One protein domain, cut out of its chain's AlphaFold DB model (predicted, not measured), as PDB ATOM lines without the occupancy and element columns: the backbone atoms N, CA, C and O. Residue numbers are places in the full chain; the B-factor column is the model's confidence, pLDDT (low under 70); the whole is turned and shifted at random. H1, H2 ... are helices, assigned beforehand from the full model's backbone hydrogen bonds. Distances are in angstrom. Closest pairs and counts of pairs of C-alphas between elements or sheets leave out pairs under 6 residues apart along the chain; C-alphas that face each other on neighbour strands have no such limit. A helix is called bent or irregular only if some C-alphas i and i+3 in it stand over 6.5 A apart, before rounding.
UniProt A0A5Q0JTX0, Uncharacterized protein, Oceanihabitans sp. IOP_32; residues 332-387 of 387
ATOM      1  N   ASN A 332     158.865 141.845 155.485       73.62
ATOM      2  CA  ASN A 332     160.134 141.586 154.829       73.62
ATOM      3  C   ASN A 332     161.097 140.895 155.813       73.62
ATOM      4  O   ASN A 332     161.306 141.353 156.940       73.62
ATOM      5  N   PHE A 333     161.713 139.799 155.377       68.69
ATOM      6  CA  PHE A 333     162.569 138.999 156.245       68.69
ATOM      7  C   PHE A 333     163.779 139.760 156.810       68.69
ATOM      8  O   PHE A 333     164.153 139.539 157.957       68.69
ATOM      9  N   GLU A 334     164.392 140.669 156.046       68.06
ATOM     10  CA  GLU A 334     165.520 141.470 156.548       68.06
ATOM     11  C   GLU A 334     165.085 142.386 157.691       68.06
ATOM     12  O   GLU A 334     165.807 142.550 158.676       68.06
ATOM     13  N   VAL A 335     163.875 142.937 157.590       72.38
ATOM     14  CA  VAL A 335     163.273 143.750 158.647       72.38
ATOM     15  C   VAL A 335     162.983 142.888 159.872       72.38
ATOM     16  O   VAL A 335     163.291 143.302 160.987       72.38
ATOM     17  N   PHE A 336     162.470 141.668 159.687       73.69
ATOM     18  CA  PHE A 336     162.286 140.719 160.787       73.69
ATOM     19  C   PHE A 336     163.602 140.396 161.504       73.69
ATOM     20  O   PHE A 336     163.663 140.487 162.728       73.69
ATOM     21  N   ILE A 337     164.669 140.070 160.764       68.19
ATOM     22  CA  ILE A 337     165.994 139.832 161.352       68.19
ATOM     23  C   ILE A 337     166.483 141.076 162.078       68.19
ATOM     24  O   ILE A 337     167.046 140.961 163.166       68.19
ATOM     25  N   ASN A 338     166.227 142.266 161.535       67.38
ATOM     26  CA  ASN A 338     166.579 143.485 162.231       67.38
ATOM     27  C   ASN A 338     165.831 143.621 163.559       67.38
ATOM     28  O   ASN A 338     166.475 143.892 164.567       67.38
ATOM     29  N   LEU A 339     164.517 143.398 163.583       70.12
ATOM     30  CA  LEU A 339     163.697 143.432 164.796       70.12
ATOM     31  C   LEU A 339     164.111 142.368 165.820       70.12
ATOM     32  O   LEU A 339     164.096 142.638 167.017       70.12
ATOM     33  N   TYR A 340     164.509 141.187 165.348       65.50
ATOM     34  CA  TYR A 340     165.029 140.103 166.179       65.50
ATOM     35  C   TYR A 340     166.424 140.411 166.730       65.50
ATOM     36  O   TYR A 340     166.745 140.075 167.869       65.50
ATOM     37  N   SER A 341     167.261 141.077 165.936       63.72
ATOM     38  CA  SER A 341     168.584 141.502 166.368       63.72
ATOM     39  C   SER A 341     168.461 142.640 167.385       63.72
ATOM     40  O   SER A 341     167.842 143.676 167.131       63.72
ATOM     41  N   GLY A 342     169.122 142.505 168.534       60.81
ATOM     42  CA  GLY A 342     169.191 143.580 169.531       60.81
ATOM     43  C   GLY A 342     169.936 144.838 169.048       60.81
ATOM     44  O   GLY A 342     169.987 145.834 169.762       60.81
ATOM     45  N   LYS A 343     170.519 144.821 167.842       67.06
ATOM     46  CA  LYS A 343     171.350 145.903 167.298       67.06
ATOM     47  C   LYS A 343     170.518 146.903 166.502       67.06
ATOM     48  O   LYS A 343     169.692 146.509 165.680       67.06
ATOM     49  N   LYS A 344     170.738 148.203 166.701       73.69
ATOM     50  CA  LYS A 344     170.168 149.234 165.818       73.69
ATOM     51  C   LYS A 344     170.782 149.116 164.419       73.69
ATOM     52  O   LYS A 344     171.941 148.739 164.291       73.69
ATOM     53  N   SER A 345     169.994 149.406 163.388       72.88
ATOM     54  CA  SER A 345     170.462 149.441 161.995       72.88
ATOM     55  C   SER A 345     170.128 150.764 161.339       72.88
ATOM     56  O   SER A 345     168.955 151.137 161.282       72.88
ATOM     57  N   ASP A 346     171.128 151.405 160.749       77.31
ATOM     58  CA  ASP A 346     170.958 152.668 160.023       77.31
ATOM     59  C   ASP A 346     170.137 152.488 158.741       77.31
ATOM     60  O   ASP A 346     169.437 153.399 158.314       77.31
ATOM     61  N   LYS A 347     170.110 151.264 158.191       75.94
ATOM     62  CA  LYS A 347     169.248 150.886 157.057       75.94
ATOM     63  C   LYS A 347     167.747 150.978 157.387       75.94
ATOM     64  O   LYS A 347     166.933 151.105 156.480       75.94
ATOM     65  N   PHE A 348     167.368 150.902 158.670       77.12
ATOM     66  CA  PHE A 348     165.967 150.813 159.107       77.12
ATOM     67  C   PHE A 348     165.680 151.691 160.346       77.12
ATOM     68  O   PHE A 348     165.358 151.182 161.424       77.12
ATOM     69  N   PRO A 349     165.778 153.027 160.232       78.44
ATOM     70  CA  PRO A 349     165.690 153.929 161.383       78.44
ATOM     71  C   PRO A 349     164.303 153.935 162.041       78.44
ATOM     72  O   PRO A 349     164.197 154.000 163.263       78.44
ATOM     73  N   GLU A 350     163.231 153.814 161.258       79.62
ATOM     74  CA  GLU A 350     161.854 153.741 161.771       79.62
ATOM     75  C   GLU A 350     161.601 152.435 162.534       79.62
ATOM     76  O   GLU A 350     160.956 152.434 163.577       79.62
ATOM     77  N   ILE A 351     162.182 151.331 162.062       80.00
ATOM     78  CA  ILE A 351     162.099 150.011 162.694       80.00
ATOM     79  C   ILE A 351     162.819 150.009 164.048       80.00
ATOM     80  O   ILE A 351     162.321 149.427 165.011       80.00
ATOM     81  N   ASN A 352     163.938 150.733 164.173       80.81
ATOM     82  CA  ASN A 352     164.629 150.898 165.455       80.81
ATOM     83  C   ASN A 352     163.743 151.565 166.520       80.81
ATOM     84  O   ASN A 352     163.864 151.223 167.695       80.81
ATOM     85  N   LYS A 353     162.845 152.482 166.125       83.00
ATOM     86  CA  LYS A 353     161.909 153.149 167.049       83.00
ATOM     87  C   LYS A 353     160.847 152.193 167.597       83.00
ATOM     88  O   LYS A 353     160.322 152.432 168.677       83.00
ATOM     89  N   LEU A 354     160.558 151.102 166.885       81.31
ATOM     90  CA  LEU A 354     159.554 150.112 167.285       81.31
ATOM     91  C   LEU A 354     160.104 149.045 168.234       81.31
ATOM     92  O   LEU A 354     159.323 148.419 168.945       81.31
ATOM     93  N   LYS A 355     161.429 148.848 168.284       78.38
ATOM     94  CA  LYS A 355     162.063 147.809 169.115       78.38
ATOM     95  C   LYS A 355     161.649 147.858 170.591       78.38
ATOM     96  O   LYS A 355     161.237 146.813 171.092       78.38
ATOM     97  N   PRO A 356     161.643 149.022 171.272       83.62
ATOM     98  CA  PRO A 356     161.227 149.084 172.674       83.62
ATOM     99  C   PRO A 356     159.772 148.644 172.891       83.62
ATOM    100  O   PRO A 356     159.446 148.061 173.920       83.62
ATOM    101  N   LEU A 357     158.895 148.876 171.906       83.06
ATOM    102  CA  LEU A 357     157.470 148.537 171.990       83.06
ATOM    103  C   LEU A 357     157.216 147.032 171.844       83.06
ATOM    104  O   LEU A 357     156.218 146.519 172.349       83.06
ATOM    105  N   ILE A 358     158.113 146.321 171.161       78.94
ATOM    106  CA  ILE A 358     157.970 144.891 170.856       78.94
ATOM    107  C   ILE A 358     158.891 144.003 171.692       78.94
ATOM    108  O   ILE A 358     158.893 142.789 171.504       78.94
ATOM    109  N   GLN A 359     159.678 144.580 172.598       78.88
ATOM    110  CA  GLN A 359     160.537 143.831 173.506       78.88
ATOM    111  C   GLN A 359     159.802 143.469 174.808       78.88
ATOM    112  O   GLN A 359     158.832 144.119 175.227       78.88
ATOM    113  N   ASP A 360     160.214 142.370 175.432       74.81
ATOM    114  CA  ASP A 360     159.844 142.047 176.806       74.81
ATOM    115  C   ASP A 360     160.734 142.793 177.818       74.81
ATOM    116  O   ASP A 360     161.650 143.524 177.445       74.81
ATOM    117  N   ALA A 361     160.456 142.614 179.113       74.81
ATOM    118  CA  ALA A 361     161.227 143.242 180.191       74.81
ATOM    119  C   ALA A 361     162.721 142.857 180.183       74.81
ATOM    120  O   ALA A 361     163.538 143.569 180.754       74.81
ATOM    121  N   ASN A 362     163.079 141.763 179.505       69.12
ATOM    122  CA  ASN A 362     164.443 141.263 179.379       69.12
ATOM    123  C   ASN A 362     165.106 141.714 178.062       69.12
ATOM    124  O   ASN A 362     166.187 141.232 177.723       69.12
ATOM    125  N   GLY A 363     164.455 142.589 177.283       67.06
ATOM    126  CA  GLY A 363     164.957 143.081 176.000       67.06
ATOM    127  C   GLY A 363     164.856 142.078 174.844       67.06
ATOM    128  O   GLY A 363     165.368 142.350 173.755       67.06
ATOM    129  N   ASN A 364     164.199 140.928 175.033       68.56
ATOM    130  CA  ASN A 364     164.011 139.941 173.969       68.56
ATOM    131  C   ASN A 364     162.803 140.296 173.103       68.56
ATOM    132  O   ASN A 364     161.831 140.880 173.582       68.56
ATOM    133  N   LEU A 365     162.835 139.894 171.829       69.19
ATOM    134  CA  LEU A 365     161.705 140.087 170.926       69.19
ATOM    135  C   LEU A 365     160.473 139.313 171.418       69.19
ATOM    136  O   LEU A 365     160.481 138.084 171.483       69.19
ATOM    137  N   ASN A 366     159.383 140.032 171.678       75.88
ATOM    138  CA  ASN A 366     158.073 139.460 171.944       75.88
ATOM    139  C   ASN A 366     157.245 139.445 170.646       75.88
ATOM    140  O   ASN A 366     156.774 140.476 170.160       75.88
ATOM    141  N   ILE A 367     157.064 138.246 170.087       73.94
ATOM    142  CA  ILE A 367     156.376 138.031 168.807       73.94
ATOM    143  C   ILE A 367     154.900 138.458 168.859       73.94
ATOM    144  O   ILE A 367     154.384 138.976 167.872       73.94
ATOM    145  N   GLU A 368     154.221 138.305 169.996       76.81
ATOM    146  CA  GLU A 368     152.816 138.710 170.144       76.81
ATOM    147  C   GLU A 368     152.667 140.232 170.095       76.81
ATOM    148  O   GLU A 368     151.819 140.760 169.371       76.81
ATOM    149  N   LYS A 369     153.551 140.951 170.801       79.62
ATOM    150  CA  LYS A 369     153.614 142.416 170.724       79.62
ATOM    151  C   LYS A 369     153.925 142.882 169.304       79.62
ATOM    152  O   LYS A 369     153.304 143.828 168.830       79.62
ATOM    153  N   LEU A 370     154.833 142.199 168.603       80.38
ATOM    154  CA  LEU A 370     155.147 142.516 167.210       80.38
ATOM    155  C   LEU A 370     153.927 142.344 166.290       80.38
ATOM    156  O   LEU A 370     153.653 143.228 165.481       80.38
ATOM    157  N   VAL A 371     153.154 141.261 166.438       79.69
ATOM    158  CA  VAL A 371     151.897 141.081 165.686       79.69
ATOM    159  C   VAL A 371     150.939 142.246 165.935       79.69
ATOM    160  O   VAL A 371     150.341 142.755 164.985       79.69
ATOM    161  N   LYS A 372     150.799 142.677 167.193       83.38
ATOM    162  CA  LYS A 372     149.930 143.798 167.566       83.38
ATOM    163  C   LYS A 372     150.395 145.113 166.929       83.38
ATOM    164  O   LYS A 372     149.610 145.748 166.231       83.38
ATOM    165  N   VAL A 373     151.681 145.446 167.051       82.44
ATOM    166  CA  VAL A 373     152.272 146.657 166.451       82.44
ATOM    167  C   VAL A 373     152.107 146.672 164.930       82.44
ATOM    168  O   VAL A 373     151.729 147.704 164.379       82.44
ATOM    169  N   ILE A 374     152.316 145.540 164.247       80.00
ATOM    170  CA  ILE A 374     152.105 145.429 162.793       80.00
ATOM    171  C   ILE A 374     150.638 145.679 162.419       80.00
ATOM    172  O   ILE A 374     150.368 146.350 161.425       80.00
ATOM    173  N   LYS A 375     149.685 145.146 163.195       81.56
ATOM    174  CA  LYS A 375     148.250 145.353 162.947       81.56
ATOM    175  C   LYS A 375     147.845 146.815 163.149       81.56
ATOM    176  O   LYS A 375     147.126 147.352 162.315       81.56
ATOM    177  N   GLU A 376     148.316 147.442 164.223       84.31
ATOM    178  CA  GLU A 376     147.941 148.809 164.610       84.31
ATOM    179  C   GLU A 376     148.619 149.883 163.748       84.31
ATOM    180  O   GLU A 376     148.048 150.944 163.530       84.31
ATOM    181  N   ASN A 377     149.805 149.598 163.200       79.06
ATOM    182  CA  ASN A 377     150.613 150.564 162.445       79.06
ATOM    183  C   ASN A 377     150.756 150.182 160.964       79.06
ATOM    184  O   ASN A 377     151.754 150.516 160.322       79.06
ATOM    185  N   LYS A 378     149.775 149.456 160.407       78.25
ATOM    186  CA  LYS A 378     149.847 148.884 159.052       78.25
ATOM    187  C   LYS A 378     150.171 149.929 157.974       78.25
ATOM    188  O   LYS A 378     150.956 149.638 157.077       78.25
ATOM    189  N   SER A 379     149.599 151.133 158.059       80.00
ATOM    190  CA  SER A 379     149.831 152.218 157.092       80.00
ATOM    191  C   SER A 379     151.278 152.720 157.124       80.00
ATOM    192  O   SER A 379     151.941 152.749 156.088       80.00
ATOM    193  N   SER A 380     151.801 153.035 158.310       76.62
ATOM    194  CA  SER A 380     153.180 153.506 158.510       76.62
ATOM    195  C   SER A 380     154.230 152.431 158.219       76.62
ATOM    196  O   SER A 380     155.356 152.751 157.850       76.62
ATOM    197  N   LEU A 381     153.866 151.155 158.370       79.06
ATOM    198  CA  LEU A 381     154.738 150.013 158.099       79.06
ATOM    199  C   LEU A 381     154.615 149.456 156.681       79.06
ATOM    200  O   LEU A 381     155.366 148.544 156.348       79.06
ATOM    201  N   SER A 382     153.722 149.993 155.848       82.25
ATOM    202  CA  SER A 382     153.419 149.482 154.501       82.25
ATOM    203  C   SER A 382     154.663 149.180 153.662       82.25
ATOM    204  O   SER A 382     154.737 148.115 153.063       82.25
ATOM    205  N   LYS A 383     155.695 150.034 153.707       81.81
ATOM    206  CA  LYS A 383     156.948 149.826 152.955       81.81
ATOM    207  C   LYS A 383     157.791 148.624 153.409       81.81
ATOM    208  O   LYS A 383     158.714 148.218 152.709       81.81
ATOM    209  N   TYR A 384     157.522 148.092 154.598       80.25
ATOM    210  CA  TYR A 384     158.210 146.942 155.186       80.25
ATOM    211  C   TYR A 384     157.351 145.678 155.198       80.25
ATOM    212  O   TYR A 384     157.866 144.593 155.494       80.25
ATOM    213  N   LEU A 385     156.054 145.823 154.928       78.75
ATOM    214  CA  LEU A 385     155.118 144.718 154.839       78.75
ATOM    215  C   LEU A 385     155.080 144.187 153.406       78.75
ATOM    216  O   LEU A 385     155.247 144.926 152.440       78.75
ATOM    217  N   GLU A 386     154.898 142.882 153.286       70.38
ATOM    218  CA  GLU A 386     154.630 142.211 152.022       70.38
ATOM    219  C   GLU A 386     153.110 142.047 151.903       70.38
ATOM    220  O   GLU A 386     152.464 141.635 152.874       70.38
ATOM    221  N   GLU A 387     152.550 142.467 150.762       56.56
ATOM    222  CA  GLU A 387     151.100 142.465 150.496       56.56
ATOM    223  C   GLU A 387     150.470 141.067 150.500       56.56
ATOM    224  O   GLU A 387     151.073 140.123 149.931       56.56
TER     225      GLU A 387
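AT A GLANCE: This is residues 332 to 387 of the 387 residues of an uncharacterized protein of Oceanihabitans sp. IOP_32 (UniProt A0A5Q0JTX0). Three short helices make a small body, with their centres in a triangle: H1 and H3 both pack on the later part of H2, H1 at Lys 355 and H3 at Ile 358, each steeply tilted to it, while H1 and H3 are apart. The loop between H2 and H3, residues 359 to 366, lies at one end of the longest axis, and the tail after H3, residues 377 to 387, runs on to the other end. The printed part has 56 residues with three named helices, in the order H1, H2, H3, and no named strand; the class is all helix, with 28 of the 56 residues in named elements. It is compact, with a radius of gyration of the C-alphas of 10.5 A, and spans 31 by 24 by 17 A.

IN THESE COORDINATES: Start at Asn 332 and step to C-alpha 333 at (162.569, 138.999, 156.245), where H1 begins; it covers residues 333 to 340 and is 10.3 A long from first to last C-alpha. Go on through residues 341 to 348 to C-alpha 349 at (165.690, 153.929, 161.383), where H2 begins; it covers residues 349 to 358 and is 15.2 A long. H2 is irregular, but only just: C-alphas 353 and 356 are 7.0 A apart, and its line is a rough one. After residues 359 to 366 you reach H3, residues 367 to 376, 14.3 A long, which ends at C-alpha 376 at (147.941, 148.809, 164.610). Beyond it, residues 382 to 384 are a short helical run without a name.

HOW THE PARTS SIT: Look first at Leu 339 and Lys 355: their C-alphas, 6.4 A apart, are the closest of H1 and H2, which touch. These two helices run the same way at a steep tilt of 50 degrees. Next compare Ile 358 with Lys 369, whose C-alphas, 5.0 A apart, are the closest of H2 and H3, which also touch. H2 and H3 run opposite ways at a steep tilt of 59 degrees. H1 and H3 are apart. In the backbones of H1 and H3 every O i to N i+4 pair is within hydrogen-bond range; in H2 2 of 6 such pairs are, beside 6 of 7 O i to N i+3 pairs.

THE WHOLE: The two C-alphas farthest apart are those of Asn 362 and Glu 387, at 31.8 A, while the first and last printed C-alphas, those of Asn 332 and Glu 387, are 10.1 A apart. The printed part has no cut, and it ends at residue 387, the chain's last. The links H1 to H2 and H2 to H3 are short, with 8 residues each. The mean pLDDT of the printed part is 75.5; find values under 70 at residues 333 to 334, 337 to 338, 340 to 343, 362 to 365 and 387.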